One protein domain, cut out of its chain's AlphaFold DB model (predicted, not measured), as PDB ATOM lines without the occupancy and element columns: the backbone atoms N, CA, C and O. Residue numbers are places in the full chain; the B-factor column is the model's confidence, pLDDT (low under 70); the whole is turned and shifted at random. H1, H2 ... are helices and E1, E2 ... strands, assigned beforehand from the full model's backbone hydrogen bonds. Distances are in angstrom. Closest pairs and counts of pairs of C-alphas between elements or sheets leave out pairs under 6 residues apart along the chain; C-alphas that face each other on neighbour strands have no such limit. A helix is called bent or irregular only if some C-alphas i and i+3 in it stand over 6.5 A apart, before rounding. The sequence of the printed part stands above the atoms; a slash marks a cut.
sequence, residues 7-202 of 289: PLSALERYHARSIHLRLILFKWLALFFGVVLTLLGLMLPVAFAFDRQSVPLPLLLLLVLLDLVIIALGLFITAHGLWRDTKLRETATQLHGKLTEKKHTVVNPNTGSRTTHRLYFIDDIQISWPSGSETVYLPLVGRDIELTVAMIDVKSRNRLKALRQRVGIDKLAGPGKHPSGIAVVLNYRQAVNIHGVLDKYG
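This is residues 7 to 202 of the 289 residues of an uncharacterized protein of uncultured organism (UniProt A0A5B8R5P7). A small closed barrel of five strands, E1 to E5, sits at one end of a long helical hairpin, H1 and H2; H1 packs on the barrel's outside with residues 11 to 27, and at the hairpin's far end residues 50 to 59 stick out. E1 and E2 run on together as a two-stranded ribbon; H3 and H6 are on the barrel, while the short H4 and H5 lie off it. The printed part has 196 residues, with six named helices and five named strands in the order H1 H2 E1 E2 E3 H3 E4 H4 H5 E5 H6, class mixed. The whole is loose, with a radius of gyration of the C-alphas of 22.0 A, and only just elongated, spanning 73 by 37 by 36 A.

Find C-alpha 10 at (208.574, 174.638, 155.272); from there H1, residues 10 to 50, runs 58.6 A to C-alpha 50 at (159.938, 199.021, 133.526). H2, residues 57 to 83, spans 38.6 A. Next read E1, residues 84 to 107, which bends by 146 degrees at residue 91, E2, residues 114 to 122, 25.7 A long, and E3, residues 125 to 128. H3, residues 134 to 140, is only just irregular: C-alphas 136 and 139 are 6.7 A apart. E4, residues 144 to 156, bends by 92 degrees at residue 148; H4, residues 158 to 167, H5, residues 169 to 172, and E5, residues 181 to 188, follow. H6, residues 194 to 201, ends at C-alpha 201, (200.964, 167.560, 165.856).

Begin at the barrel, where E1, E2 and E3 form a meander, each strand the antiparallel neighbour of the one before; look for N 102 and O 119, 2.8 A, and N 127 and O 120, 2.8 A, within hydrogen-bond range. E3 and E5 are parallel, with N 183 and O 126 at 2.8 A. E5 and E4 are antiparallel, with N 184 and O 150 at 2.9 A, as are E4 and E1, with N 95 and O 147 at 2.8 A. H1 is on the barrel, outside it, over E1 and E4, at a height of 11.2 A. H1, with residues 27 to 45 alone, touches H2 in a hairpin, opposite ways at a shallow tilt of 19 degrees; their closest C-alphas, Gly 34 and Gly 74, are 4.0 A apart. H1 touches H6 with residues 11 to 12 alone, about perpendicular at 85 degrees, closest at the C-alphas of Leu 11 and His 195, 5.9 A. H3 lies outside the barrel, over none of its strands. H4 is close but not clearly touching H2, at the C-alphas of Trp 83 and Leu 160, 6.5 A, and H5, at those of Arg 164 and Asp 170, 6.5 A. In H2 and H6 every O i to N i+4 pair is within hydrogen-bond range, in H1 35 of 37, in H4 4 of 6, and in H3 1 of 3, beside 2 of 4 O i to N i+3 pairs; H5 is too short for an O i to N i+4 pair.

The two C-alphas farthest apart, of Gln 53 and Gln 190, are 73.2 A apart. The printed part has no cut, and no link is long. Mean pLDDT of the printed part is 81.3; look for values under 70 at residues 44 to 55, 59, 107 to 115 and 158 to 177.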
ATOM      1  N   PRO A   7     215.941 182.068 156.471       93.38
ATOM      2  CA  PRO A   7     214.803 181.621 155.677       93.38
ATOM      3  C   PRO A   7     213.745 180.937 156.557       93.38
ATOM      4  O   PRO A   7     214.057 180.282 157.558       93.38
ATOM      5  N   LEU A   8     212.474 181.073 156.170       92.69
ATOM      6  CA  LEU A   8     211.376 180.334 156.798       92.69
ATOM      7  C   LEU A   8     211.492 178.840 156.486       92.69
ATOM      8  O   LEU A   8     211.617 178.457 155.315       92.69
ATOM      9  N   SER A   9     211.359 178.001 157.518       93.38
ATOM     10  CA  SER A   9     211.188 176.556 157.340       93.38
ATOM     11  C   SER A   9     209.887 176.249 156.585       93.38
ATOM     12  O   SER A   9     208.981 177.084 156.507       93.38
ATOM     13  N   ALA A  10     209.764 175.040 156.028       93.25
ATOM     14  CA  ALA A  10     208.574 174.638 155.272       93.25
ATOM     15  C   ALA A  10     207.277 174.773 156.100       93.25
ATOM     16  O   ALA A  10     206.279 175.301 155.600       93.25
ATOM     17  N   LEU A  11     207.321 174.382 157.379       92.38
ATOM     18  CA  LEU A  11     206.196 174.462 158.317       92.38
ATOM     19  C   LEU A  11     205.813 175.910 158.651       92.38
ATOM     20  O   LEU A  11     204.642 176.285 158.586       92.38
ATOM     21  N   GLU A  12     206.799 176.758 158.944       92.75
ATOM     22  CA  GLU A  12     206.569 178.179 159.232       92.75
ATOM     23  C   GLU A  12     206.018 178.914 158.010       92.75
ATOM     24  O   GLU A  12     205.089 179.716 158.122       92.75
ATOM     25  N   ARG A  13     206.545 178.598 156.821       93.94
ATOM     26  CA  ARG A  13     206.049 179.132 155.551       93.94
ATOM     27  C   ARG A  13     204.607 178.714 155.311       93.94
ATOM     28  O   ARG A  13     203.807 179.551 154.899       93.94
ATOM     29  N   TYR A  14     204.258 177.457 155.580       91.12
ATOM     30  CA  TYR A  14     202.881 176.977 155.483       91.12
ATOM     31  C   TYR A  14     201.952 177.762 156.419       91.12
ATOM     32  O   TYR A  14     200.926 178.288 155.977       91.12
ATOM     33  N   HIS A  15     202.347 177.934 157.684       91.88
ATOM     34  CA  HIS A  15     201.572 178.695 158.661       91.88
ATOM     35  C   HIS A  15     201.379 180.161 158.244       91.88
ATOM     36  O   HIS A  15     200.244 180.635 158.146       91.88
ATOM     37  N   ALA A  16     202.462 180.867 157.917       92.88
ATOM     38  CA  ALA A  16     202.403 182.261 157.488       92.88
ATOM     39  C   ALA A  16     201.599 182.427 156.185       92.88
ATOM     40  O   ALA A  16     200.791 183.352 156.059       92.88
ATOM     41  N   ARG A  17     201.734 181.486 155.239       92.88
ATOM     42  CA  ARG A  17     200.941 181.452 154.002       92.88
ATOM     43  C   ARG A  17     199.457 181.248 154.286       92.88
ATOM     44  O   ARG A  17     198.644 181.879 153.622       92.88
ATOM     45  N   SER A  18     199.088 180.428 155.268       90.06
ATOM     46  CA  SER A  18     197.683 180.224 155.648       90.06
ATOM     47  C   SER A  18     197.021 181.524 156.126       90.06
ATOM     48  O   SER A  18     195.901 181.836 155.723       90.06
ATOM     49  N   ILE A  19     197.741 182.335 156.906       90.75
ATOM     50  CA  ILE A  19     197.275 183.650 157.366       90.75
ATOM     51  C   ILE A  19     197.229 184.632 156.192       90.75
ATOM     52  O   ILE A  19     196.234 185.332 156.004       90.75
ATOM     53  N   HIS A  20     198.263 184.640 155.351       91.81
ATOM     54  CA  HIS A  20     198.311 185.475 154.155       91.81
ATOM     55  C   HIS A  20     197.148 185.191 153.187       91.81
ATOM     56  O   HIS A  20     196.492 186.120 152.714       91.81
ATOM     57  N   LEU A  21     196.831 183.916 152.947       90.56
ATOM     58  CA  LEU A  21     195.711 183.499 152.102       90.56
ATOM     59  C   LEU A  21     194.361 183.950 152.660       90.56
ATOM     60  O   LEU A  21     193.494 184.324 151.879       90.56
ATOM     61  N   ARG A  22     194.177 183.988 153.986       87.50
ATOM     62  CA  ARG A  22     192.948 184.539 154.587       87.50
ATOM     63  C   ARG A  22     192.795 186.021 154.309       87.50
ATOM     64  O   ARG A  22     191.698 186.456 153.991       87.50
ATOM     65  N   LEU A  23     193.877 186.793 154.400       87.12
ATOM     66  CA  LEU A  23     193.843 188.220 154.066       87.12
ATOM     67  C   LEU A  23     193.459 188.430 152.597       87.12
ATOM     68  O   LEU A  23     192.623 189.282 152.296       87.12
ATOM     69  N   ILE A  24     194.020 187.615 151.699       87.94
ATOM     70  CA  ILE A  24     193.657 187.608 150.276       87.94
ATOM     71  C   ILE A  24     192.184 187.221 150.094       87.94
ATOM     72  O   ILE A  24     191.465 187.899 149.362       87.94
ATOM     73  N   LEU A  25     191.711 186.178 150.778       88.00
ATOM     74  CA  LEU A  25     190.323 185.725 150.716       88.00
ATOM     75  C   LEU A  25     189.355 186.812 151.192       88.00
ATOM     76  O   LEU A  25     188.412 187.127 150.477       88.00
ATOM     77  N   PHE A  26     189.604 187.431 152.349       84.12
ATOM     78  CA  PHE A  26     188.780 188.532 152.861       84.12
ATOM     79  C   PHE A  26     188.744 189.719 151.898       84.12
ATOM     80  O   PHE A  26     187.694 190.333 151.718       84.12
ATOM     81  N   LYS A  27     189.868 190.021 151.239       86.62
ATOM     82  CA  LYS A  27     189.929 191.033 150.182       86.62
ATOM     83  C   LYS A  27     189.016 190.684 149.004       86.62
ATOM     84  O   LYS A  27     188.246 191.540 148.572       86.62
ATOM     85  N   TRP A  28     189.092 189.458 148.487       86.56
ATOM     86  CA  TRP A  28     188.252 189.021 147.369       86.56
ATOM     87  C   TRP A  28     186.779 188.932 147.745       86.56
ATOM     88  O   TRP A  28     185.930 189.312 146.947       86.56
ATOM     89  N   LEU A  29     186.478 188.505 148.969       84.25
ATOM     90  CA  LEU A  29     185.123 188.459 149.498       84.25
ATOM     91  C   LEU A  29     184.524 189.869 149.585       84.25
ATOM     92  O   LEU A  29     183.426 190.090 149.086       84.25
ATOM     93  N   ALA A  30     185.269 190.843 150.119       81.06
ATOM     94  CA  ALA A  30     184.845 192.242 150.113       81.06
ATOM     95  C   ALA A  30     184.607 192.759 148.684       81.06
ATOM     96  O   ALA A  30     183.587 193.384 148.424       81.06
ATOM     97  N   LEU A  31     185.504 192.455 147.742       85.75
ATOM     98  CA  LEU A  31     185.344 192.854 146.342       85.75
ATOM     99  C   LEU A  31     184.089 192.240 145.710       85.75
ATOM    100  O   LEU A  31     183.311 192.957 145.090       85.75
ATOM    101  N   PHE A  32     183.870 190.939 145.901       86.75
ATOM    102  CA  PHE A  32     182.694 190.233 145.402       86.75
ATOM    103  C   PHE A  32     181.402 190.839 145.959       86.75
ATOM    104  O   PHE A  32     180.533 191.234 145.185       86.75
ATOM    105  N   PHE A  33     181.299 190.992 147.284       83.19
ATOM    106  CA  PHE A  33     180.124 191.596 147.917       83.19
ATOM    107  C   PHE A  33     179.899 193.042 147.476       83.19
ATOM    108  O   PHE A  33     178.762 193.424 147.219       83.19
ATOM    109  N   GLY A  34     180.965 193.837 147.352       81.62
ATOM    110  CA  GLY A  34     180.877 195.215 146.876       81.62
ATOM    111  C   GLY A  34     180.328 195.306 145.450       81.62
ATOM    112  O   GLY A  34     179.407 196.082 145.206       81.62
ATOM    113  N   VAL A  35     180.823 194.467 144.534       84.62
ATOM    114  CA  VAL A  35     180.342 194.407 143.143       84.62
ATOM    115  C   VAL A  35     178.889 193.947 143.079       84.62
ATOM    116  O   VAL A  35     178.086 194.586 142.404       84.62
ATOM    117  N   VAL A  36     178.528 192.881 143.801       84.06
ATOM    118  CA  VAL A  36     177.142 192.388 143.858       84.06
ATOM    119  C   VAL A  36     176.202 193.474 144.380       84.06
ATOM    120  O   VAL A  36     175.161 193.712 143.778       84.06
ATOM    121  N   LEU A  37     176.583 194.179 145.448       84.81
ATOM    122  CA  LEU A  37     175.776 195.257 146.018       84.81
ATOM    123  C   LEU A  37     175.590 196.420 145.031       84.81
ATOM    124  O   LEU A  37     174.483 196.934 144.891       84.81
ATOM    125  N   THR A  38     176.643 196.801 144.300       86.31
ATOM    126  CA  THR A  38     176.550 197.816 143.243       86.31
ATOM    127  C   THR A  38     175.640 197.369 142.098       86.31
ATOM    128  O   THR A  38     174.825 198.163 141.637       86.31
ATOM    129  N   LEU A  39     175.733 196.112 141.652       83.56
ATOM    130  CA  LEU A  39     174.859 195.577 140.601       83.56
ATOM    131  C   LEU A  39     173.394 195.519 141.050       83.56
ATOM    132  O   LEU A  39     172.518 195.915 140.288       83.56
ATOM    133  N   LEU A  40     173.127 195.100 142.291       78.88
ATOM    134  CA  LEU A  40     171.781 195.107 142.872       78.88
ATOM    135  C   LEU A  40     171.196 196.524 142.925       78.88
ATOM    136  O   LEU A  40     170.063 196.729 142.493       78.88
ATOM    137  N   GLY A  41     171.985 197.506 143.373       79.88
ATOM    138  CA  GLY A  41     171.572 198.912 143.386       79.88
ATOM    139  C   GLY A  41     171.329 199.501 141.990       79.88
ATOM    140  O   GLY A  41     170.559 200.441 141.856       79.88
ATOM    141  N   LEU A  42     171.936 198.945 140.934       79.69
ATOM    142  CA  LEU A  42     171.662 199.333 139.543       79.69
ATOM    143  C   LEU A  42     170.434 198.624 138.950       79.69
ATOM    144  O   LEU A  42     169.792 199.176 138.059       79.69
ATOM    145  N   MET A  43     170.095 197.418 139.417       75.94
ATOM    146  CA  MET A  43     168.939 196.658 138.923       75.94
ATOM    147  C   MET A  43     167.600 197.191 139.443       75.94
ATOM    148  O   MET A  43     166.615 197.150 138.708       75.94
ATOM    149  N   LEU A  44     167.555 197.715 140.671       69.12
ATOM    150  CA  LEU A  44     166.342 198.276 141.279       69.12
ATOM    151  C   LEU A  44     165.740 199.443 140.460       69.12
ATOM    152  O   LEU A  44     164.569 199.339 140.083       69.12
ATOM    153  N   PRO A  45     166.502 200.480 140.055       66.50
ATOM    154  CA  PRO A  45     165.989 201.556 139.207       66.50
ATOM    155  C   PRO A  45     165.501 201.067 137.841       66.50
ATOM    156  O   PRO A  45     164.529 201.596 137.305       66.50
ATOM    157  N   VAL A  46     166.166 200.053 137.274       66.12
ATOM    158  CA  VAL A  46     165.778 199.442 135.996       66.12
ATOM    159  C   VAL A  46     164.435 198.726 136.148       66.12
ATOM    160  O   VAL A  46     163.537 198.963 135.345       66.12
ATOM    161  N   ALA A  47     164.255 197.933 137.207       68.19
ATOM    162  CA  ALA A  47     162.990 197.264 137.503       68.19
ATOM    163  C   ALA A  47     161.838 198.270 137.694       68.19
ATOM    164  O   ALA A  47     160.786 198.118 137.074       68.19
ATOM    165  N   PHE A  48     162.056 199.353 138.451       66.38
ATOM    166  CA  PHE A  48     161.054 200.413 138.632       66.38
ATOM    167  C   PHE A  48     160.767 201.216 137.353       66.38
ATOM    168  O   PHE A  48     159.640 201.659 137.143       66.38
ATOM    169  N   ALA A  49     161.761 201.411 136.480       64.62
ATOM    170  CA  ALA A  49     161.564 202.089 135.201       64.62
ATOM    171  C   ALA A  49     160.723 201.259 134.216       64.62
ATOM    172  O   ALA A  49     160.030 201.845 133.381       64.62
ATOM    173  N   PHE A  50     160.770 199.927 134.318       67.19
ATOM    174  CA  PHE A  50     159.938 199.021 133.526       67.19
ATOM    175  C   PHE A  50     158.530 198.830 134.116       67.19
ATOM    176  O   PHE A  50     157.583 198.692 133.346       67.19
ATOM    177  N   ASP A  51     158.351 198.927 135.438       65.50
ATOM    178  CA  ASP A  51     157.047 198.789 136.122       65.50
ATOM    179  C   ASP A  51     156.279 200.128 136.256       65.50
ATOM    180  O   ASP A  51     155.680 200.483 137.274       65.50
ATOM    181  N   ARG A  52     156.364 200.944 135.201       54.38
ATOM    182  CA  ARG A  52     156.208 202.410 135.215       54.38
ATOM    183  C   ARG A  52     154.802 202.968 135.484       54.38
ATOM    184  O   ARG A  52     154.609 204.169 135.311       54.38
ATOM    185  N   GLN A  53     153.814 202.158 135.856       57.41
ATOM    186  CA  GLN A  53     152.410 202.598 135.834       57.41
ATOM    187  C   GLN A  53     151.811 203.032 137.180       57.41
ATOM    188  O   GLN A  53     150.729 203.613 137.168       57.41
ATOM    189  N   SER A  54     152.498 202.862 138.321       59.75
ATOM    190  CA  SER A  54     151.801 202.986 139.623       59.75
ATOM    191  C   SER A  54     152.546 203.706 140.755       59.75
ATOM    192  O   SER A  54     151.990 203.834 141.844       59.75
ATOM    193  N   VAL A  55     153.791 204.162 140.565       63.88
ATOM    194  CA  VAL A  55     154.613 204.672 141.685       63.88
ATOM    195  C   VAL A  55     154.499 206.202 141.818       63.88
ATOM    196  O   VAL A  55     154.874 206.920 140.889       63.88
ATOM    197  N   PRO A  56     154.043 206.741 142.969       79.25
ATOM    198  CA  PRO A  56     154.017 208.182 143.220       79.25
ATOM    199  C   PRO A  56     155.419 208.807 143.143       79.25
ATOM    200  O   PRO A  56     156.380 208.253 143.678       79.25
ATOM    201  N   LEU A  57     155.533 210.006 142.558       77.50
ATOM    202  CA  LEU A  57     156.810 210.717 142.372       77.50
ATOM    203  C   LEU A  57     157.674 210.835 143.652       77.50
ATOM    204  O   LEU A  57     158.881 210.606 143.561       77.50
ATOM    205  N   PRO A  58     157.121 211.132 144.850       75.44
ATOM    206  CA  PRO A  58     157.928 211.203 146.071       75.44
ATOM    207  C   PRO A  58     158.537 209.853 146.467       75.44
ATOM    208  O   PRO A  58     159.677 209.800 146.925       75.44
ATOM    209  N   LEU A  59     157.795 208.759 146.262       69.88
ATOM    210  CA  LEU A  59     158.270 207.404 146.542       69.88
ATOM    211  C   LEU A  59     159.364 207.003 145.545       69.88
ATOM    212  O   LEU A  59     160.381 206.450 145.952       69.88
ATOM    213  N   LEU A  60     159.205 207.363 144.269       71.00
ATOM    214  CA  LEU A  60     160.233 207.168 143.245       71.00
ATOM    215  C   LEU A  60     161.542 207.892 143.606       71.00
ATOM    216  O   LEU A  60     162.610 207.291 143.539       71.00
ATOM    217  N   LEU A  61     161.472 209.161 144.025       76.25
ATOM    218  CA  LEU A  61     162.654 209.934 144.432       76.25
ATOM    219  C   LEU A  61     163.353 209.331 145.657       76.25
ATOM    220  O   LEU A  61     164.583 209.269 145.688       76.25
ATOM    221  N   LEU A  62     162.586 208.862 146.647       74.00
ATOM    222  CA  LEU A  62     163.129 208.187 147.828       74.00
ATOM    223  C   LEU A  62     163.850 206.883 147.455       74.00
ATOM    224  O   LEU A  62     164.943 206.631 147.958       74.00
ATOM    225  N   LEU A  63     163.262 206.080 146.565       71.94
ATOM    226  CA  LEU A  63     163.855 204.830 146.085       71.94
ATOM    227  C   LEU A  63     165.152 205.084 145.308       71.94
ATOM    228  O   LEU A  63     166.162 204.453 145.598       71.94
ATOM    229  N   VAL A  64     165.170 206.080 144.417       79.75
ATOM    230  CA  VAL A  64     166.389 206.488 143.697       79.75
ATOM    231  C   VAL A  64     167.486 206.943 144.666       79.75
ATOM    232  O   VAL A  64     168.647 206.576 144.500       79.75
ATOM    233  N   LEU A  65     167.143 207.718 145.699       79.62
ATOM    234  CA  LEU A  65     168.095 208.120 146.739       79.62
ATOM    235  C   LEU A  65     168.651 206.911 147.504       79.62
ATOM    236  O   LEU A  65     169.858 206.842 147.735       79.62
ATOM    237  N   LEU A  66     167.795 205.955 147.874       74.88
ATOM    238  CA  LEU A  66     168.205 204.727 148.554       74.88
ATOM    239  C   LEU A  66     169.136 203.879 147.672       74.88
ATOM    240  O   LEU A  66     170.171 203.413 148.149       74.88
ATOM    241  N   ASP A  67     168.829 203.752 146.383       78.56
ATOM    242  CA  ASP A  67     169.658 203.025 145.420       78.56
ATOM    243  C   ASP A  67     171.027 203.681 145.238       78.56
ATOM    244  O   ASP A  67     172.050 202.995 145.244       78.56
ATOM    245  N   LEU A  68     171.088 205.015 145.171       83.94
ATOM    246  CA  LEU A  68     172.360 205.742 145.143       83.94
ATOM    247  C   LEU A  68     173.201 205.477 146.399       83.94
ATOM    248  O   LEU A  68     174.422 205.344 146.295       83.94
ATOM    249  N   VAL A  69     172.571 205.345 147.572       80.12
ATOM    250  CA  VAL A  69     173.263 204.965 148.815       80.12
ATOM    251  C   VAL A  69     173.793 203.531 148.736       80.12
ATOM    252  O   VAL A  69     174.947 203.295 149.097       80.12
ATOM    253  N   ILE A  70     173.004 202.581 148.225       81.38
ATOM    254  CA  ILE A  70     173.417 201.178 148.043       81.38
ATOM    255  C   ILE A  70     174.588 201.078 147.055       81.38
ATOM    256  O   ILE A  70     175.590 200.419 147.343       81.38
ATOM    257  N   ILE A  71     174.509 201.785 145.923       84.00
ATOM    258  CA  ILE A  71     175.582 201.870 144.925       84.00
ATOM    259  C   ILE A  71     176.843 202.461 145.556       84.00
ATOM    260  O   ILE A  71     177.922 201.878 145.424       84.00
ATOM    261  N   ALA A  72     176.718 203.585 146.268       83.12
ATOM    262  CA  ALA A  72     177.841 204.228 146.943       83.12
ATOM    263  C   ALA A  72     178.493 203.293 147.973       83.12
ATOM    264  O   ALA A  72     179.722 203.214 148.037       83.12
ATOM    265  N   LEU A  73     177.692 202.535 148.727       81.38
ATOM    266  CA  LEU A  73     178.180 201.540 149.680       81.38
ATOM    267  C   LEU A  73     178.910 200.386 148.975       81.38
ATOM    268  O   LEU A  73     180.002 200.006 149.399       81.38
ATOM    269  N   GLY A  74     178.371 199.862 147.872       81.88
ATOM    270  CA  GLY A  74     179.016 198.806 147.085       81.88
ATOM    271  C   GLY A  74     180.353 199.250 146.485       81.88
ATOM    272  O   GLY A  74     181.367 198.550 146.606       81.88
ATOM    273  N   LEU A  75     180.404 200.471 145.943       85.50
ATOM    274  CA  LEU A  75     181.636 201.087 145.448       85.50
ATOM    275  C   LEU A  75     182.651 201.297 146.575       85.50
ATOM    276  O   LEU A  75     183.839 201.028 146.392       85.50
ATOM    277  N   PHE A  76     182.194 201.722 147.754       81.94
ATOM    278  CA  PHE A  76     183.038 201.901 148.930       81.94
ATOM    279  C   PHE A  76     183.676 200.582 149.389       81.94
ATOM    280  O   PHE A  76     184.891 200.518 149.592       81.94
ATOM    281  N   ILE A  77     182.882 199.514 149.503       80.19
ATOM    282  CA  ILE A  77     183.365 198.179 149.886       80.19
ATOM    283  C   ILE A  77     184.366 197.655 148.840       80.19
ATOM    284  O   ILE A  77     185.445 197.172 149.196       80.19
ATOM    285  N   THR A  78     184.056 197.816 147.551       82.50
ATOM    286  CA  THR A  78     184.935 197.415 146.441       82.50
ATOM    287  C   THR A  78     186.266 198.165 146.480       82.50
ATOM    288  O   THR A  78     187.336 197.557 146.393       82.50
ATOM    289  N   ALA A  79     186.223 199.486 146.679       77.56
ATOM    290  CA  ALA A  79     187.411 200.321 146.810       77.56
ATOM    291  C   ALA A  79     188.266 199.905 148.018       77.56
ATOM    292  O   ALA A  79     189.492 199.835 147.909       77.56
ATOM    293  N   HIS A  80     187.631 199.564 149.144       75.25
ATOM    294  CA  HIS A  80     188.323 199.058 150.329       75.25
ATOM    295  C   HIS A  80     189.045 197.724 150.056       75.25
ATOM    296  O   HIS A  80     190.193 197.553 150.472       75.25
ATOM    297  N   GLY A  81     188.425 196.798 149.316       76.81
ATOM    298  CA  GLY A  81     189.061 195.540 148.901       76.81
ATOM    299  C   GLY A  81     190.239 195.749 147.940       76.81
ATOM    300  O   GLY A  81     191.317 195.178 148.119       76.81
ATOM    301  N   LEU A  82     190.077 196.618 146.940       79.62
ATOM    302  CA  LEU A  82     191.110 196.905 145.936       79.62
ATOM    303  C   LEU A  82     192.311 197.672 146.480       79.62
ATOM    304  O   LEU A  82     193.396 197.598 145.900       79.62
ATOM    305  N   TRP A  83     192.123 198.405 147.575       73.88
ATOM    306  CA  TRP A  83     193.163 199.220 148.175       73.88
ATOM    307  C   TRP A  83     194.390 198.386 148.529       73.88
ATOM    308  O   TRP A  83     195.509 198.714 148.121       73.88
ATOM    309  N   ARG A  84     194.197 197.353 149.347       73.94
ATOM    310  CA  ARG A  84     195.299 196.722 150.065       73.94
ATOM    311  C   ARG A  84     196.015 195.731 149.174       73.94
ATOM    312  O   ARG A  84     195.399 194.859 148.553       73.94
ATOM    313  N   ASP A  85     197.328 195.860 149.150       82.94
ATOM    314  CA  ASP A  85     198.196 194.819 148.646       82.94
ATOM    315  C   ASP A  85     198.985 194.237 149.805       82.94
ATOM    316  O   ASP A  85     199.482 194.965 150.663       82.94
ATOM    317  N   THR A  86     199.047 192.917 149.853       88.06
ATOM    318  CA  THR A  86     199.731 192.189 150.918       88.06
ATOM    319  C   THR A  86     200.819 191.349 150.287       88.06
ATOM    320  O   THR A  86     200.537 190.656 149.311       88.06
ATOM    321  N   LYS A  87     202.030 191.369 150.842       91.38
ATOM    322  CA  LYS A  87     203.128 190.505 150.396       91.38
ATOM    323  C   LYS A  87     203.746 189.797 151.595       91.38
ATOM    324  O   LYS A  87     204.186 190.454 152.530       91.38
ATOM    325  N   LEU A  88     203.774 188.468 151.560       93.19
ATOM    326  CA  LEU A  88     204.484 187.665 152.554       93.19
ATOM    327  C   LEU A  88     205.996 187.730 152.285       93.19
ATOM    328  O   LEU A  88     206.426 187.526 151.148       93.19
ATOM    329  N   ARG A  89     206.794 188.017 153.317       92.62
ATOM    330  CA  ARG A  89     208.255 187.874 153.271       92.62
ATOM    331  C   ARG A  89     208.646 186.412 153.482       92.62
ATOM    332  O   ARG A  89     207.989 185.691 154.225       92.62
ATOM    333  N   GLU A  90     209.726 185.986 152.835       91.69
ATOM    334  CA  GLU A  90     210.202 184.593 152.890       91.69
ATOM    335  C   GLU A  90     211.207 184.324 154.021       91.69
ATOM    336  O   GLU A  90     211.674 183.196 154.188       91.69
ATOM    337  N   THR A  91     211.521 185.347 154.813       93.88
ATOM    338  CA  THR A  91     212.457 185.279 155.934       93.88
ATOM    339  C   THR A  91     211.735 185.444 157.265       93.88
ATOM    340  O   THR A  91     210.742 186.171 157.373       93.88
ATOM    341  N   ALA A  92     212.246 184.757 158.284       93.50
ATOM    342  CA  ALA A  92     211.944 185.066 159.669       93.50
ATOM    343  C   ALA A  92     212.786 186.271 160.096       93.50
ATOM    344  O   ALA A  92     213.946 186.389 159.707       93.50
ATOM    345  N   THR A  93     212.199 187.158 160.891       93.81
ATOM    346  CA  THR A  93     212.869 188.348 161.419       93.81
ATOM    347  C   THR A  93     212.580 188.477 162.906       93.81
ATOM    348  O   THR A  93     211.490 188.113 163.354       93.81
ATOM    349  N   GLN A  94     213.514 189.036 163.668       93.81
ATOM    350  CA  GLN A  94     213.241 189.437 165.043       93.81
ATOM    351  C   GLN A  94     212.509 190.779 165.061       93.81
ATOM    352  O   GLN A  94     212.913 191.734 164.398       93.81
ATOM    353  N   LEU A  95     211.410 190.838 165.809       93.31
ATOM    354  CA  LEU A  95     210.640 192.046 166.062       93.31
ATOM    355  C   LEU A  95     210.730 192.366 167.550       93.31
ATOM    356  O   LEU A  95     210.257 191.589 168.381       93.31
ATOM    357  N   HIS A  96     211.334 193.506 167.865       94.06
ATOM    358  CA  HIS A  96     211.509 193.991 169.224       94.06
ATOM    359  C   HIS A  96     210.685 195.256 169.448       94.06
ATOM    360  O   HIS A  96     210.647 196.129 168.584       94.06
ATOM    361  N   GLY A  97     210.057 195.360 170.615       94.06
ATOM    362  CA  GLY A  97     209.439 196.596 171.077       94.06
ATOM    363  C   GLY A  97     208.305 196.362 172.064       94.06
ATOM    364  O   GLY A  97     208.026 195.235 172.489       94.06
ATOM    365  N   LYS A  98     207.633 197.455 172.423       95.50
ATOM    366  CA  LYS A  98     206.569 197.444 173.425       95.50
ATOM    367  C   LYS A  98     205.270 196.900 172.850       95.50
ATOM    368  O   LYS A  98     204.709 197.474 171.914       95.50
ATOM    369  N   LEU A  99     204.730 195.843 173.457       94.88
ATOM    370  CA  LEU A  99     203.422 195.317 173.077       94.88
ATOM    371  C   LEU A  99     202.317 196.272 173.538       94.88
ATOM    372  O   LEU A  99     202.132 196.509 174.730       94.88
ATOM    373  N   THR A 100     201.538 196.792 172.597       93.25
ATOM    374  CA  THR A 100     200.403 197.679 172.859       93.25
ATOM    375  C   THR A 100     199.094 197.024 172.441       93.25
ATOM    376  O   THR A 100     199.023 196.307 171.445       93.25
ATOM    377  N   GLU A 101     198.039 197.261 173.216       90.94
ATOM    378  CA  GLU A 101     196.690 196.782 172.922       90.94
ATOM    379  C   GLU A 101     195.834 197.952 172.424       90.94
ATOM    380  O   GLU A 101     195.714 198.981 173.091       90.94
ATOM    381  N   LYS A 102     195.194 197.787 171.263       87.50
ATOM    382  CA  LYS A 102     194.146 198.682 170.767       87.50
ATOM    383  C   LYS A 102     192.800 197.982 170.883       87.50
ATOM    384  O   LYS A 102     192.575 196.932 170.279       87.50
ATOM    385  N   LYS A 103     191.901 198.581 171.663       84.06
ATOM    386  CA  LYS A 103     190.537 198.092 171.873       84.06
ATOM    387  C   LYS A 103     189.594 198.808 170.915       84.06
ATOM    388  O   LYS A 103     189.491 200.031 170.939       84.06
ATOM    389  N   HIS A 104     188.898 198.040 170.090       76.19
ATOM    390  CA  HIS A 104     187.815 198.512 169.241       76.19
ATOM    391  C   HIS A 104     186.494 198.035 169.826       76.19
ATOM    392  O   HIS A 104     186.112 196.878 169.658       76.19
ATOM    393  N   THR A 105     185.807 198.929 170.529       73.50
ATOM    394  CA  THR A 105     184.489 198.641 171.089       73.50
ATOM    395  C   THR A 105     183.419 199.061 170.095       73.50
ATOM    396  O   THR A 105     183.239 200.250 169.839       73.50
ATOM    397  N   VAL A 106     182.702 198.089 169.540       72.38
ATOM    398  CA  VAL A 106     181.486 198.320 168.760       72.38
ATOM    399  C   VAL A 106     180.311 198.247 169.723       72.38
ATOM    400  O   VAL A 106     180.075 197.210 170.346       72.38
ATOM    401  N   VAL A 107     179.598 199.361 169.874       67.75
ATOM    402  CA  VAL A 107     178.354 199.416 170.647       67.75
ATOM    403  C   VAL A 107     177.201 199.278 169.667       67.75
ATOM    404  O   VAL A 107     177.070 200.089 168.753       67.75
ATOM    405  N   ASN A 108     176.382 198.246 169.833       54.53
ATOM    406  CA  ASN A 108     175.165 198.094 169.053       54.53
ATOM    407  C   ASN A 108     174.133 199.131 169.543       54.53
ATOM    408  O   ASN A 108     173.748 199.076 170.714       54.53
ATOM    409  N   PRO A 109     173.674 200.061 168.684       52.78
ATOM    410  CA  PRO A 109     172.776 201.141 169.091       52.78
ATOM    411  C   PRO A 109     171.390 200.650 169.533       52.78
ATOM    412  O   PRO A 109     170.750 201.316 170.337       52.78
ATOM    413  N   ASN A 110     170.949 199.477 169.070       54.38
ATOM    414  CA  ASN A 110     169.608 198.958 169.356       54.38
ATOM    415  C   ASN A 110     169.567 198.035 170.581       54.38
ATOM    416  O   ASN A 110     168.524 197.898 171.207       54.38
ATOM    417  N   THR A 111     170.681 197.382 170.920       67.69
ATOM    418  CA  THR A 111     170.731 196.402 172.024       67.69
ATOM    419  C   THR A 111     171.608 196.842 173.192       67.69
ATOM    420  O   THR A 111     171.632 196.172 174.220       67.69
ATOM    421  N   GLY A 112     172.387 197.918 173.039       67.06
ATOM    422  CA  GLY A 112     173.385 198.346 174.025       67.06
ATOM    423  C   GLY A 112     174.575 197.386 174.169       67.06
ATOM    424  O   GLY A 112     175.503 197.664 174.931       67.06
ATOM    425  N   SER A 113     174.578 196.272 173.424       57.19
ATOM    426  CA  SER A 113     175.631 195.261 173.463       57.19
ATOM    427  C   SER A 113     176.969 195.856 173.031       57.19
ATOM    428  O   SER A 113     177.066 196.524 171.999       57.19
ATOM    429  N   ARG A 114     178.011 195.606 173.830       68.81
ATOM    430  CA  ARG A 114     179.378 196.066 173.574       68.81
ATOM    431  C   ARG A 114     180.238 194.888 173.150       68.81
ATOM    432  O   ARG A 114     180.596 194.053 173.972       68.81
ATOM    433  N   THR A 115     180.629 194.861 171.884       67.12
ATOM    434  CA  THR A 115     181.618 193.899 171.388       67.12
ATOM    435  C   THR A 115     182.979 194.578 171.366       67.12
ATOM    436  O   THR A 115     183.177 195.540 170.630       67.12
ATOM    437  N   THR A 116     183.916 194.117 172.199       73.12
ATOM    438  CA  THR A 116     185.284 194.660 172.228       73.12
ATOM    439  C   THR A 116     186.220 193.744 171.455       73.12
ATOM    440  O   THR A 116     186.541 192.653 171.918       73.12
ATOM    441  N   HIS A 117     186.702 194.201 170.304       75.62
ATOM    442  CA  HIS A 117     187.776 193.543 169.570       75.62
ATOM    443  C   HIS A 117     189.127 194.066 170.056       75.62
ATOM    444  O   HIS A 117     189.344 195.277 170.123       75.62
ATOM    445  N   ARG A 118     190.039 193.159 170.402       83.12
ATOM    446  CA  ARG A 118     191.385 193.491 170.878       83.12
ATOM    447  C   ARG A 118     192.383 193.214 169.765       83.12
ATOM    448  O   ARG A 118     192.411 192.112 169.224       83.12
ATOM    449  N   LEU A 119     193.175 194.218 169.412       88.62
ATOM    450  CA  LEU A 119     194.246 194.110 168.429       88.62
ATOM    451  C   LEU A 119     195.572 194.458 169.102       88.62
ATOM    452  O   LEU A 119     195.648 195.435 169.845       88.62
ATOM    453  N   TYR A 120     196.613 193.681 168.823       92.25
ATOM    454  CA  TYR A 120     197.923 193.835 169.449       92.25
ATOM    455  C   TYR A 120     198.936 194.382 168.448       92.25
ATOM    456  O   TYR A 120     198.933 193.970 167.288       92.25
ATOM    457  N   PHE A 121     199.785 195.306 168.889       93.69
ATOM    458  CA  PHE A 121     200.749 195.999 168.039       93.69
ATOM    459  C   PHE A 121     202.109 196.121 168.715       93.69
ATOM    460  O   PHE A 121     202.178 196.341 169.924       93.69
ATOM    461  N   ILE A 122     203.165 196.062 167.914       93.38
ATOM    462  CA  ILE A 122     204.467 196.646 168.240       93.38
ATOM    463  C   ILE A 122     204.646 197.789 167.243       93.38
ATOM    464  O   ILE A 122     204.598 197.562 166.034       93.38
ATOM    465  N   ASP A 123     204.732 199.018 167.750       89.56
ATOM    466  CA  ASP A 123     204.702 200.248 166.953       89.56
ATOM    467  C   ASP A 123     203.502 200.317 165.981       89.56
ATOM    468  O   ASP A 123     202.344 200.434 166.401       89.56
ATOM    469  N   ASP A 124     203.755 200.266 164.672       89.12
ATOM    470  CA  ASP A 124     202.754 200.287 163.603       89.12
ATOM    471  C   ASP A 124     202.509 198.908 162.961       89.12
ATOM    472  O   ASP A 124     201.719 198.795 162.018       89.12
ATOM    473  N   ILE A 125     203.121 197.850 163.500       92.00
ATOM    474  CA  ILE A 125     202.996 196.470 163.030       92.00
ATOM    475  C   ILE A 125     201.977 195.734 163.898       92.00
ATOM    476  O   ILE A 125     202.105 195.651 165.119       92.00
ATOM    477  N   GLN A 126     200.951 195.167 163.262       93.81
ATOM    478  CA  GLN A 126     199.956 194.353 163.953       93.81
ATOM    479  C   GLN A 126     200.501 192.945 164.199       93.81
ATOM    480  O   GLN A 126     200.965 192.285 163.272       93.81
ATOM    481  N   ILE A 127     200.384 192.445 165.424       94.94
ATOM    482  CA  ILE A 127     200.824 191.099 165.787       94.94
ATOM    483  C   ILE A 127     199.678 190.104 165.587       94.94
ATOM    484  O   ILE A 127     198.580 190.274 166.122       94.94
ATOM    485  N   SER A 128     199.940 189.053 164.813       93.81
ATOM    486  CA  SER A 128     199.058 187.903 164.623       93.81
ATOM    487  C   SER A 128     199.567 186.735 165.457       93.81
ATOM    488  O   SER A 128     200.456 185.989 165.037       93.81
ATOM    489  N   TRP A 129     198.985 186.585 166.643       92.44
ATOM    490  CA  TRP A 129     199.277 185.488 167.556       92.44
ATOM    491  C   TRP A 129     198.645 184.166 167.090       92.44
ATOM    492  O   TRP A 129     197.593 184.183 166.439       92.44
ATOM    493  N   PRO A 130     199.235 183.009 167.439       90.75
ATOM    494  CA  PRO A 130     198.602 181.713 167.224       90.75
ATOM    495  C   PRO A 130     197.282 181.636 167.995       90.75
ATOM    496  O   PRO A 130     197.147 182.201 169.083       90.75
ATOM    497  N   SER A 131     196.288 180.933 167.459       86.12
ATOM    498  CA  SER A 131     195.020 180.750 168.175       86.12
ATOM    499  C   SER A 131     195.228 180.061 169.512       86.12
ATOM    500  O   SER A 131     196.076 179.195 169.601       86.12
ATOM    501  N   GLY A 132     194.457 180.445 170.533       81.25
ATOM    502  CA  GLY A 132     194.557 179.839 171.862       81.25
ATOM    503  C   GLY A 132     195.799 180.232 172.671       81.25
ATOM    504  O   GLY A 132     195.988 179.689 173.748       81.25
ATOM    505  N   SER A 133     196.619 181.180 172.199       88.31
ATOM    506  CA  SER A 133     197.800 181.695 172.922       88.31
ATOM    507  C   SER A 133     197.503 182.885 173.848       88.31
ATOM    508  O   SER A 133     198.420 183.576 174.288       88.31
ATOM    509  N   GLU A 134     196.228 183.145 174.150       87.88
ATOM    510  CA  GLU A 134     195.788 184.292 174.958       87.88
ATOM    511  C   GLU A 134     196.482 184.363 176.318       87.88
ATOM    512  O   GLU A 134     196.943 185.431 176.723       87.88
ATOM    513  N   THR A 135     196.628 183.222 176.987       87.00
ATOM    514  CA  THR A 135     197.313 183.120 178.281       87.00
ATOM    515  C   THR A 135     198.792 183.502 178.199       87.00
ATOM    516  O   THR A 135     199.354 183.978 179.183       87.00
ATOM    517  N   VAL A 136     199.406 183.375 177.018       87.50
ATOM    518  CA  VAL A 136     200.807 183.732 176.776       87.50
ATOM    519  C   VAL A 136     200.968 185.233 176.564       87.50
ATOM    520  O   VAL A 136     201.841 185.837 177.181       87.50
ATOM    521  N   TYR A 137     200.156 185.858 175.703       88.88
ATOM    522  CA  TYR A 137     200.390 187.254 175.310       88.88
ATOM    523  C   TYR A 137     199.655 188.294 176.157       88.88
ATOM    524  O   TYR A 137     200.108 189.437 176.227       88.88
ATOM    525  N   LEU A 138     198.538 187.949 176.810       89.44
ATOM    526  CA  LEU A 138     197.794 188.907 177.641       89.44
ATOM    527  C   LEU A 138     198.651 189.508 178.772       89.44
ATOM    528  O   LEU A 138     198.609 190.728 178.941       89.44
ATOM    529  N   PRO A 139     199.481 188.730 179.499       92.06
ATOM    530  CA  PRO A 139     200.364 189.278 180.533       92.06
ATOM    531  C   PRO A 139     201.500 190.159 179.989       92.06
ATOM    532  O   PRO A 139     202.161 190.858 180.761       92.06
ATOM    533  N   LEU A 140     201.762 190.111 178.678       91.62
ATOM    534  CA  LEU A 140     202.851 190.841 178.025       91.62
ATOM    535  C   LEU A 140     202.446 192.252 177.595       91.62
ATOM    536  O   LEU A 140     203.306 193.043 177.211       91.62
ATOM    537  N   VAL A 141     201.155 192.588 177.645       92.81
ATOM    538  CA  VAL A 141     200.664 193.913 177.255       92.81
ATOM    539  C   VAL A 141     201.333 194.987 178.114       92.81
ATOM    540  O   VAL A 141     201.341 194.922 179.341       92.81
ATOM    541  N   GLY A 142     201.904 195.992 177.454       91.94
ATOM    542  CA  GLY A 142     202.645 197.080 178.081       91.94
ATOM    543  C   GLY A 142     204.111 196.768 178.386       91.94
ATOM    544  O   GLY A 142     204.785 197.644 178.924       91.94
ATOM    545  N   ARG A 143     204.618 195.578 178.040       93.75
ATOM    546  CA  ARG A 143     206.022 195.180 178.234       93.75
ATOM    547  C   ARG A 143     206.792 195.182 176.917       93.75
ATOM    548  O   ARG A 143     206.203 194.974 175.854       93.75
ATOM    549  N   ASP A 144     208.104 195.372 177.008       95.12
ATOM    550  CA  ASP A 144     209.015 195.174 175.882       95.12
ATOM    551  C   ASP A 144     209.248 193.682 175.659       95.12
ATOM    552  O   ASP A 144     209.618 192.938 176.575       95.12
ATOM    553  N   ILE A 145     208.985 193.237 174.435       94.56
ATOM    554  CA  ILE A 145     209.108 191.842 174.029       94.56
ATOM    555  C   ILE A 145     209.938 191.731 172.759       94.56
ATOM    556  O   ILE A 145     210.109 192.686 172.006       94.56
ATOM    557  N   GLU A 146     210.451 190.530 172.531       94.75
ATOM    558  CA  GLU A 146     211.184 190.170 171.328       94.75
ATOM    559  C   GLU A 146     210.565 188.894 170.767       94.75
ATOM    560  O   GLU A 146     210.440 187.891 171.475       94.75
ATOM    561  N   LEU A 147     210.117 188.958 169.519       94.56
ATOM    562  CA  LEU A 147     209.393 187.894 168.835       94.56
ATOM    563  C   LEU A 147     210.149 187.492 167.577       94.56
ATOM    564  O   LEU A 147     210.598 188.349 166.824       94.56
ATOM    565  N   THR A 148     210.211 186.194 167.289       95.31
ATOM    566  CA  THR A 148     210.581 185.734 165.945       95.31
ATOM    567  C   THR A 148     209.315 185.645 165.108       95.31
ATOM    568  O   THR A 148     208.382 184.924 165.475       95.31
ATOM    569  N   VAL A 149     209.260 186.381 164.000       95.94
ATOM    570  CA  VAL A 149     208.036 186.565 163.212       95.94
ATOM    571  C   VAL A 149     208.266 186.375 161.713       95.94
ATOM    572  O   VAL A 149     209.358 186.619 161.207       95.94
ATOM    573  N   ALA A 150     207.213 185.989 160.990       96.25
ATOM    574  CA  ALA A 150     207.122 186.143 159.540       96.25
ATOM    575  C   ALA A 150     206.329 187.414 159.219       96.25
ATOM    576  O   ALA A 150     205.183 187.572 159.650       96.25
ATOM    577  N   MET A 151     206.924 188.321 158.449       95.62
ATOM    578  CA  MET A 151     206.302 189.603 158.114       95.62
ATOM    579  C   MET A 151     205.414 189.498 156.871       95.62
ATOM    580  O   MET A 151     205.828 188.988 155.829       95.62
ATOM    581  N   ILE A 152     204.205 190.045 156.959       94.50
ATOM    582  CA  ILE A 152     203.321 190.316 155.825       94.50
ATOM    583  C   ILE A 152     203.260 191.832 155.653       94.50
ATOM    584  O   ILE A 152     202.623 192.529 156.441       94.50
ATOM    585  N   ASP A 153     203.909 192.347 154.616       91.56
ATOM    586  CA  ASP A 153     203.898 193.774 154.305       91.56
ATOM    587  C   ASP A 153     202.518 194.182 153.785       91.56
ATOM    588  O   ASP A 153     201.991 193.552 152.862       91.56
ATOM    589  N   VAL A 154     201.949 195.254 154.340       86.62
ATOM    590  CA  VAL A 154     200.668 195.820 153.903       86.62
ATOM    591  C   VAL A 154     200.946 197.136 153.186       86.62
ATOM    592  O   VAL A 154     201.249 198.160 153.796       86.62
ATOM    593  N   LYS A 155     200.832 197.128 151.857       81.88
ATOM    594  CA  LYS A 155     201.060 198.313 151.027       81.88
ATOM    595  C   LYS A 155     199.742 198.942 150.601       81.88
ATOM    596  O   LYS A 155     198.820 198.286 150.113       81.88
ATOM    597  N   SER A 156     199.684 200.261 150.746       70.88
ATOM    598  CA  SER A 156     198.635 201.089 150.163       70.88
ATOM    599  C   SER A 156     198.910 201.291 148.672       70.88
ATOM    600  O   SER A 156     199.991 201.754 148.304       70.88
ATOM    601  N   ARG A 157     197.948 200.987 147.794       71.06
ATOM    602  CA  ARG A 157     198.065 201.343 146.374       71.06
ATOM    603  C   ARG A 157     197.921 202.860 146.205       71.06
ATOM    604  O   ARG A 157     196.823 203.404 146.305       71.06
ATOM    605  N   ASN A 158     199.026 203.535 145.879       60.12
ATOM    606  CA  ASN A 158     199.097 204.997 145.715       60.12
ATOM    607  C   ASN A 158     198.016 205.582 144.785       60.12
ATOM    608  O   ASN A 158     197.511 206.669 145.056       60.12
ATOM    609  N   ARG A 159     197.604 204.850 143.737       62.22
ATOM    610  CA  ARG A 159     196.582 205.300 142.770       62.22
ATOM    611  C   ARG A 159     195.189 205.508 143.387       62.22
ATOM    612  O   ARG A 159     194.445 206.352 142.907       62.22
ATOM    613  N   LEU A 160     194.849 204.794 144.464       63.22
ATOM    614  CA  LEU A 160     193.554 204.917 145.155       63.22
ATOM    615  C   LEU A 160     193.596 205.910 146.330       63.22
ATOM    616  O   LEU A 160     192.553 206.365 146.798       63.22
ATOM    617  N   LYS A 161     194.798 206.305 146.775       62.44
ATOM    618  CA  LYS A 161     195.001 207.254 147.880       62.44
ATOM    619  C   LYS A 161     194.458 208.651 147.550       62.44
ATOM    620  O   LYS A 161     193.815 209.269 148.392       62.44
ATOM    621  N   ALA A 162     194.660 209.116 146.315       62.66
ATOM    622  CA  ALA A 162     194.185 210.424 145.855       62.66
ATOM    623  C   ALA A 162     192.650 210.507 145.783       62.66
ATOM    624  O   ALA A 162     192.066 211.526 146.149       62.66
ATOM    625  N   LEU A 163     191.989 209.425 145.357       63.81
ATOM    626  CA  LEU A 163     190.528 209.354 145.300       63.81
ATOM    627  C   LEU A 163     189.924 209.405 146.713       63.81
ATOM    628  O   LEU A 163     188.974 210.139 146.955       63.81
ATOM    629  N   ARG A 164     190.533 208.705 147.678       62.31
ATOM    630  CA  ARG A 164     190.098 208.707 149.082       62.31
ATOM    631  C   ARG A 164     190.184 210.087 149.733       62.31
ATOM    632  O   ARG A 164     189.225 210.505 150.380       62.31
ATOM    633  N   GLN A 165     191.310 210.776 149.544       63.88
ATOM    634  CA  GLN A 165     191.526 212.112 150.102       63.88
ATOM    635  C   GLN A 165     190.488 213.109 149.575       63.88
ATOM    636  O   GLN A 165     189.995 213.934 150.338       63.88
ATOM    637  N   ARG A 166     190.101 212.985 148.297       64.31
ATOM    638  CA  ARG A 166     189.045 213.807 147.686       64.31
ATOM    639  C   ARG A 166     187.645 213.483 148.211       64.31
ATOM    640  O   ARG A 166     186.854 214.396 148.386       64.31
ATOM    641  N   VAL A 167     187.349 212.210 148.485       61.12
ATOM    642  CA  VAL A 167     186.022 211.756 148.958       61.12
ATOM    643  C   VAL A 167     185.908 211.789 150.497       61.12
ATOM    644  O   VAL A 167     184.878 211.449 151.064       61.12
ATOM    645  N   GLY A 168     186.956 212.204 151.221       55.41
ATOM    646  CA  GLY A 168     186.918 212.353 152.683       55.41
ATOM    647  C   GLY A 168     186.812 211.033 153.461       55.41
ATOM    648  O   GLY A 168     186.579 211.043 154.668       55.41
ATOM    649  N   ILE A 169     187.039 209.891 152.806       55.78
ATOM    650  CA  ILE A 169     186.941 208.543 153.399       55.78
ATOM    651  C   ILE A 169     188.016 208.316 154.485       55.78
ATOM    652  O   ILE A 169     187.880 207.436 155.339       55.78
ATOM    653  N   ASP A 170     189.083 209.120 154.494       53.09
ATOM    654  CA  ASP A 170     190.059 209.192 155.594       53.09
ATOM    655  C   ASP A 170     189.423 209.557 156.942       53.09
ATOM    656  O   ASP A 170     189.944 209.154 157.976       53.09
ATOM    657  N   LYS A 171     188.293 210.276 156.934       50.91
ATOM    658  CA  LYS A 171     187.573 210.702 158.141       50.91
ATOM    659  C   LYS A 171     186.526 209.682 158.615       50.91
ATOM    660  O   LYS A 171     186.166 209.697 159.785       50.91
ATOM    661  N   LEU A 172     186.041 208.816 157.716       44.31
ATOM    662  CA  LEU A 172     184.996 207.812 157.989       44.31
ATOM    663  C   LEU A 172     185.561 206.467 158.451       44.31
ATOM    664  O   LEU A 172     184.977 205.806 159.306       44.31
ATOM    665  N   ALA A 173     186.710 206.051 157.913       46.94
ATOM    666  CA  ALA A 173     187.463 204.973 158.538       46.94
ATOM    667  C   ALA A 173     188.079 205.569 159.805       46.94
ATOM    668  O   ALA A 173     188.922 206.454 159.695       46.94
ATOM    669  N   GLY A 174     187.601 205.154 160.979       41.59
ATOM    670  CA  GLY A 174     187.984 205.737 162.267       41.59
ATOM    671  C   GLY A 174     189.502 205.911 162.472       41.59
ATOM    672  O   GLY A 174     190.303 205.347 161.730       41.59
ATOM    673  N   PRO A 175     189.921 206.654 163.511       37.53
ATOM    674  CA  PRO A 175     191.269 207.230 163.676       37.53
ATOM    675  C   PRO A 175     192.458 206.248 163.817       37.53
ATOM    676  O   PRO A 175     193.549 206.639 164.229       37.53
ATOM    677  N   GLY A 176     192.318 204.972 163.461       52.44
ATOM    678  CA  GLY A 176     193.425 204.025 163.406       52.44
ATOM    679  C   GLY A 176     194.212 204.145 162.103       52.44
ATOM    680  O   GLY A 176     193.726 203.740 161.046       52.44
ATOM    681  N   LYS A 177     195.467 204.616 162.174       61.31
ATOM    682  CA  LYS A 177     196.471 204.332 161.133       61.31
ATOM    683  C   LYS A 177     196.429 202.828 160.831       61.31
ATOM    684  O   LYS A 177     196.581 202.018 161.747       61.31
ATOM    685  N   HIS A 178     196.178 202.464 159.573       71.75
ATOM    686  CA  HIS A 178     196.284 201.072 159.140       71.75
ATOM    687  C   HIS A 178     197.702 200.560 159.424       71.75
ATOM    688  O   HIS A 178     198.645 201.338 159.256       71.75
ATOM    689  N   PRO A 179     197.859 199.296 159.854       83.19
ATOM    690  CA  PRO A 179     199.182 198.754 160.112       83.19
ATOM    691  C   PRO A 179     200.030 198.768 158.839       83.19
ATOM    692  O   PRO A 179     199.515 198.502 157.750       83.19
ATOM    693  N   SER A 180     201.324 199.050 158.983       85.31
ATOM    694  CA  SER A 180     202.298 198.943 157.887       85.31
ATOM    695  C   SER A 180     202.588 197.486 157.519       85.31
ATOM    696  O   SER A 180     202.933 197.174 156.376       85.31
ATOM    697  N   GLY A 181     202.380 196.573 158.468       90.38
ATOM    698  CA  GLY A 181     202.540 195.142 158.283       90.38
ATOM    699  C   GLY A 181     201.812 194.323 159.340       90.38
ATOM    700  O   GLY A 181     201.367 194.834 160.369       90.38
ATOM    701  N   ILE A 182     201.694 193.028 159.070       94.00
ATOM    702  CA  ILE A 182     201.214 192.027 160.019       94.00
ATOM    703  C   ILE A 182     202.374 191.077 160.314       94.00
ATOM    704  O   ILE A 182     202.904 190.450 159.400       94.00
ATOM    705  N   ALA A 183     202.761 190.969 161.579       95.50
ATOM    706  CA  ALA A 183     203.781 190.043 162.050       95.50
ATOM    707  C   ALA A 183     203.122 188.754 162.548       95.50
ATOM    708  O   ALA A 183     202.418 188.754 163.558       95.50
ATOM    709  N   VAL A 184     203.337 187.653 161.836       95.75
ATOM    710  CA  VAL A 184     202.896 186.318 162.252       95.75
ATOM    711  C   VAL A 184     203.924 185.748 163.216       95.75
ATOM    712  O   VAL A 184     205.072 185.546 162.828       95.75
ATOM    713  N   VAL A 185     203.529 185.484 164.460       95.50
ATOM    714  CA  VAL A 185     204.444 184.954 165.481       95.50
ATOM    715  C   VAL A 185     204.824 183.512 165.157       95.50
ATOM    716  O   VAL A 185     203.953 182.669 164.965       95.50
ATOM    717  N   LEU A 186     206.128 183.239 165.111       94.38
ATOM    718  CA  LEU A 186     206.695 181.908 164.884       94.38
ATOM    719  C   LEU A 186     207.288 181.327 166.167       94.38
ATOM    720  O   LEU A 186     207.112 180.143 166.446       94.38
ATOM    721  N   ASN A 187     207.983 182.155 166.952       94.06
ATOM    722  CA  ASN A 187     208.582 181.742 168.216       94.06
ATOM    723  C   ASN A 187     208.589 182.890 169.237       94.06
ATOM    724  O   ASN A 187     208.848 184.045 168.886       94.06
ATOM    725  N   TYR A 188     208.323 182.549 170.498       93.19
ATOM    726  CA  TYR A 188     208.522 183.412 171.657       93.19
ATOM    727  C   TYR A 188     208.986 182.599 172.869       93.19
ATOM    728  O   TYR A 188     208.193 181.847 173.433       93.19
ATOM    729  N   ARG A 189     210.247 182.787 173.292       87.81
ATOM    730  CA  ARG A 189     210.831 182.316 174.571       87.81
ATOM    731  C   ARG A 189     210.352 180.927 175.032       87.81
ATOM    732  O   ARG A 189     210.014 180.761 176.197       87.81
ATOM    733  N   GLN A 190     210.274 179.954 174.119       82.81
ATOM    734  CA  GLN A 190     209.764 178.588 174.371       82.81
ATOM    735  C   GLN A 190     208.285 178.484 174.799       82.81
ATOM    736  O   GLN A 190     207.757 177.383 174.899       82.81
ATOM    737  N   ALA A 191     207.584 179.596 175.018       87.81
ATOM    738  CA  ALA A 191     206.142 179.607 175.257       87.81
ATOM    739  C   ALA A 191     205.348 179.413 173.955       87.81
ATOM    740  O   ALA A 191     204.229 178.908 173.978       87.81
ATOM    741  N   VAL A 192     205.931 179.814 172.822       92.00
ATOM    742  CA  VAL A 192     205.399 179.566 171.478       92.00
ATOM    743  C   VAL A 192     206.528 179.051 170.593       92.00
ATOM    744  O   VAL A 192     207.560 179.707 170.488       92.00
ATOM    745  N   ASN A 193     206.314 177.922 169.919       93.50
ATOM    746  CA  ASN A 193     207.208 177.353 168.913       93.50
ATOM    747  C   ASN A 193     206.389 176.704 167.787       93.50
ATOM    748  O   ASN A 193     206.061 175.521 167.826       93.50
ATOM    749  N   ILE A 194     206.061 177.483 166.755       92.81
ATOM    750  CA  ILE A 194     205.202 177.024 165.656       92.81
ATOM    751  C   ILE A 194     205.845 175.900 164.853       92.81
ATOM    752  O   ILE A 194     205.137 175.001 164.404       92.81
ATOM    753  N   HIS A 195     207.167 175.922 164.686       92.69
ATOM    754  CA  HIS A 195     207.863 174.840 164.002       92.69
ATOM    755  C   HIS A 195     207.680 173.516 164.759       92.69
ATOM    756  O   HIS A 195     207.160 172.568 164.180       92.69
ATOM    757  N   GLY A 196     208.003 173.487 166.059       90.88
ATOM    758  CA  GLY A 196     207.859 172.284 166.890       90.88
ATOM    759  C   GLY A 196     206.416 171.776 166.974       90.88
ATOM    760  O   GLY A 196     206.166 170.588 166.802       90.88
ATOM    761  N   VAL A 197     205.446 172.685 167.131       91.75
ATOM    762  CA  VAL A 197     204.012 172.342 167.164       91.75
ATOM    763  C   VAL A 197     203.580 171.619 165.892       91.75
ATOM    764  O   VAL A 197     202.885 170.605 165.945       91.75
ATOM    765  N   LEU A 198     203.921 172.177 164.731       91.69
ATOM    766  CA  LEU A 198     203.457 171.646 163.452       91.69
ATOM    767  C   LEU A 198     204.203 170.375 163.048       91.69
ATOM    768  O   LEU A 198     203.631 169.560 162.327       91.69
ATOM    769  N   ASP A 199     205.435 170.203 163.525       92.62
ATOM    770  CA  ASP A 199     206.208 168.978 163.347       92.62
ATOM    771  C   ASP A 199     205.594 167.828 164.161       92.62
ATOM    772  O   ASP A 199     205.272 166.776 163.616       92.62
ATOM    773  N   LYS A 200     205.297 168.076 165.444       90.56
ATOM    774  CA  LYS A 200     204.761 167.067 166.366       90.56
ATOM    775  C   LYS A 200     203.284 166.729 166.141       90.56
ATOM    776  O   LYS A 200     202.910 165.561 166.160       90.56
ATOM    777  N   TYR A 201     202.427 167.735 165.944       86.81
ATOM    778  CA  TYR A 201     200.964 167.560 165.856       86.81
ATOM    779  C   TYR A 201     200.416 167.659 164.425       86.81
ATOM    780  O   TYR A 201     199.212 167.505 164.199       86.81
ATOM    781  N   GLY A 202     201.288 167.921 163.451       87.94
ATOM    782  CA  GLY A 202     200.961 167.990 162.035       87.94
ATOM    783  C   GLY A 202     200.652 169.398 161.511       87.94
ATOM    784  O   GLY A 202     200.169 170.296 162.202       87.94
TER     785      GLY A 202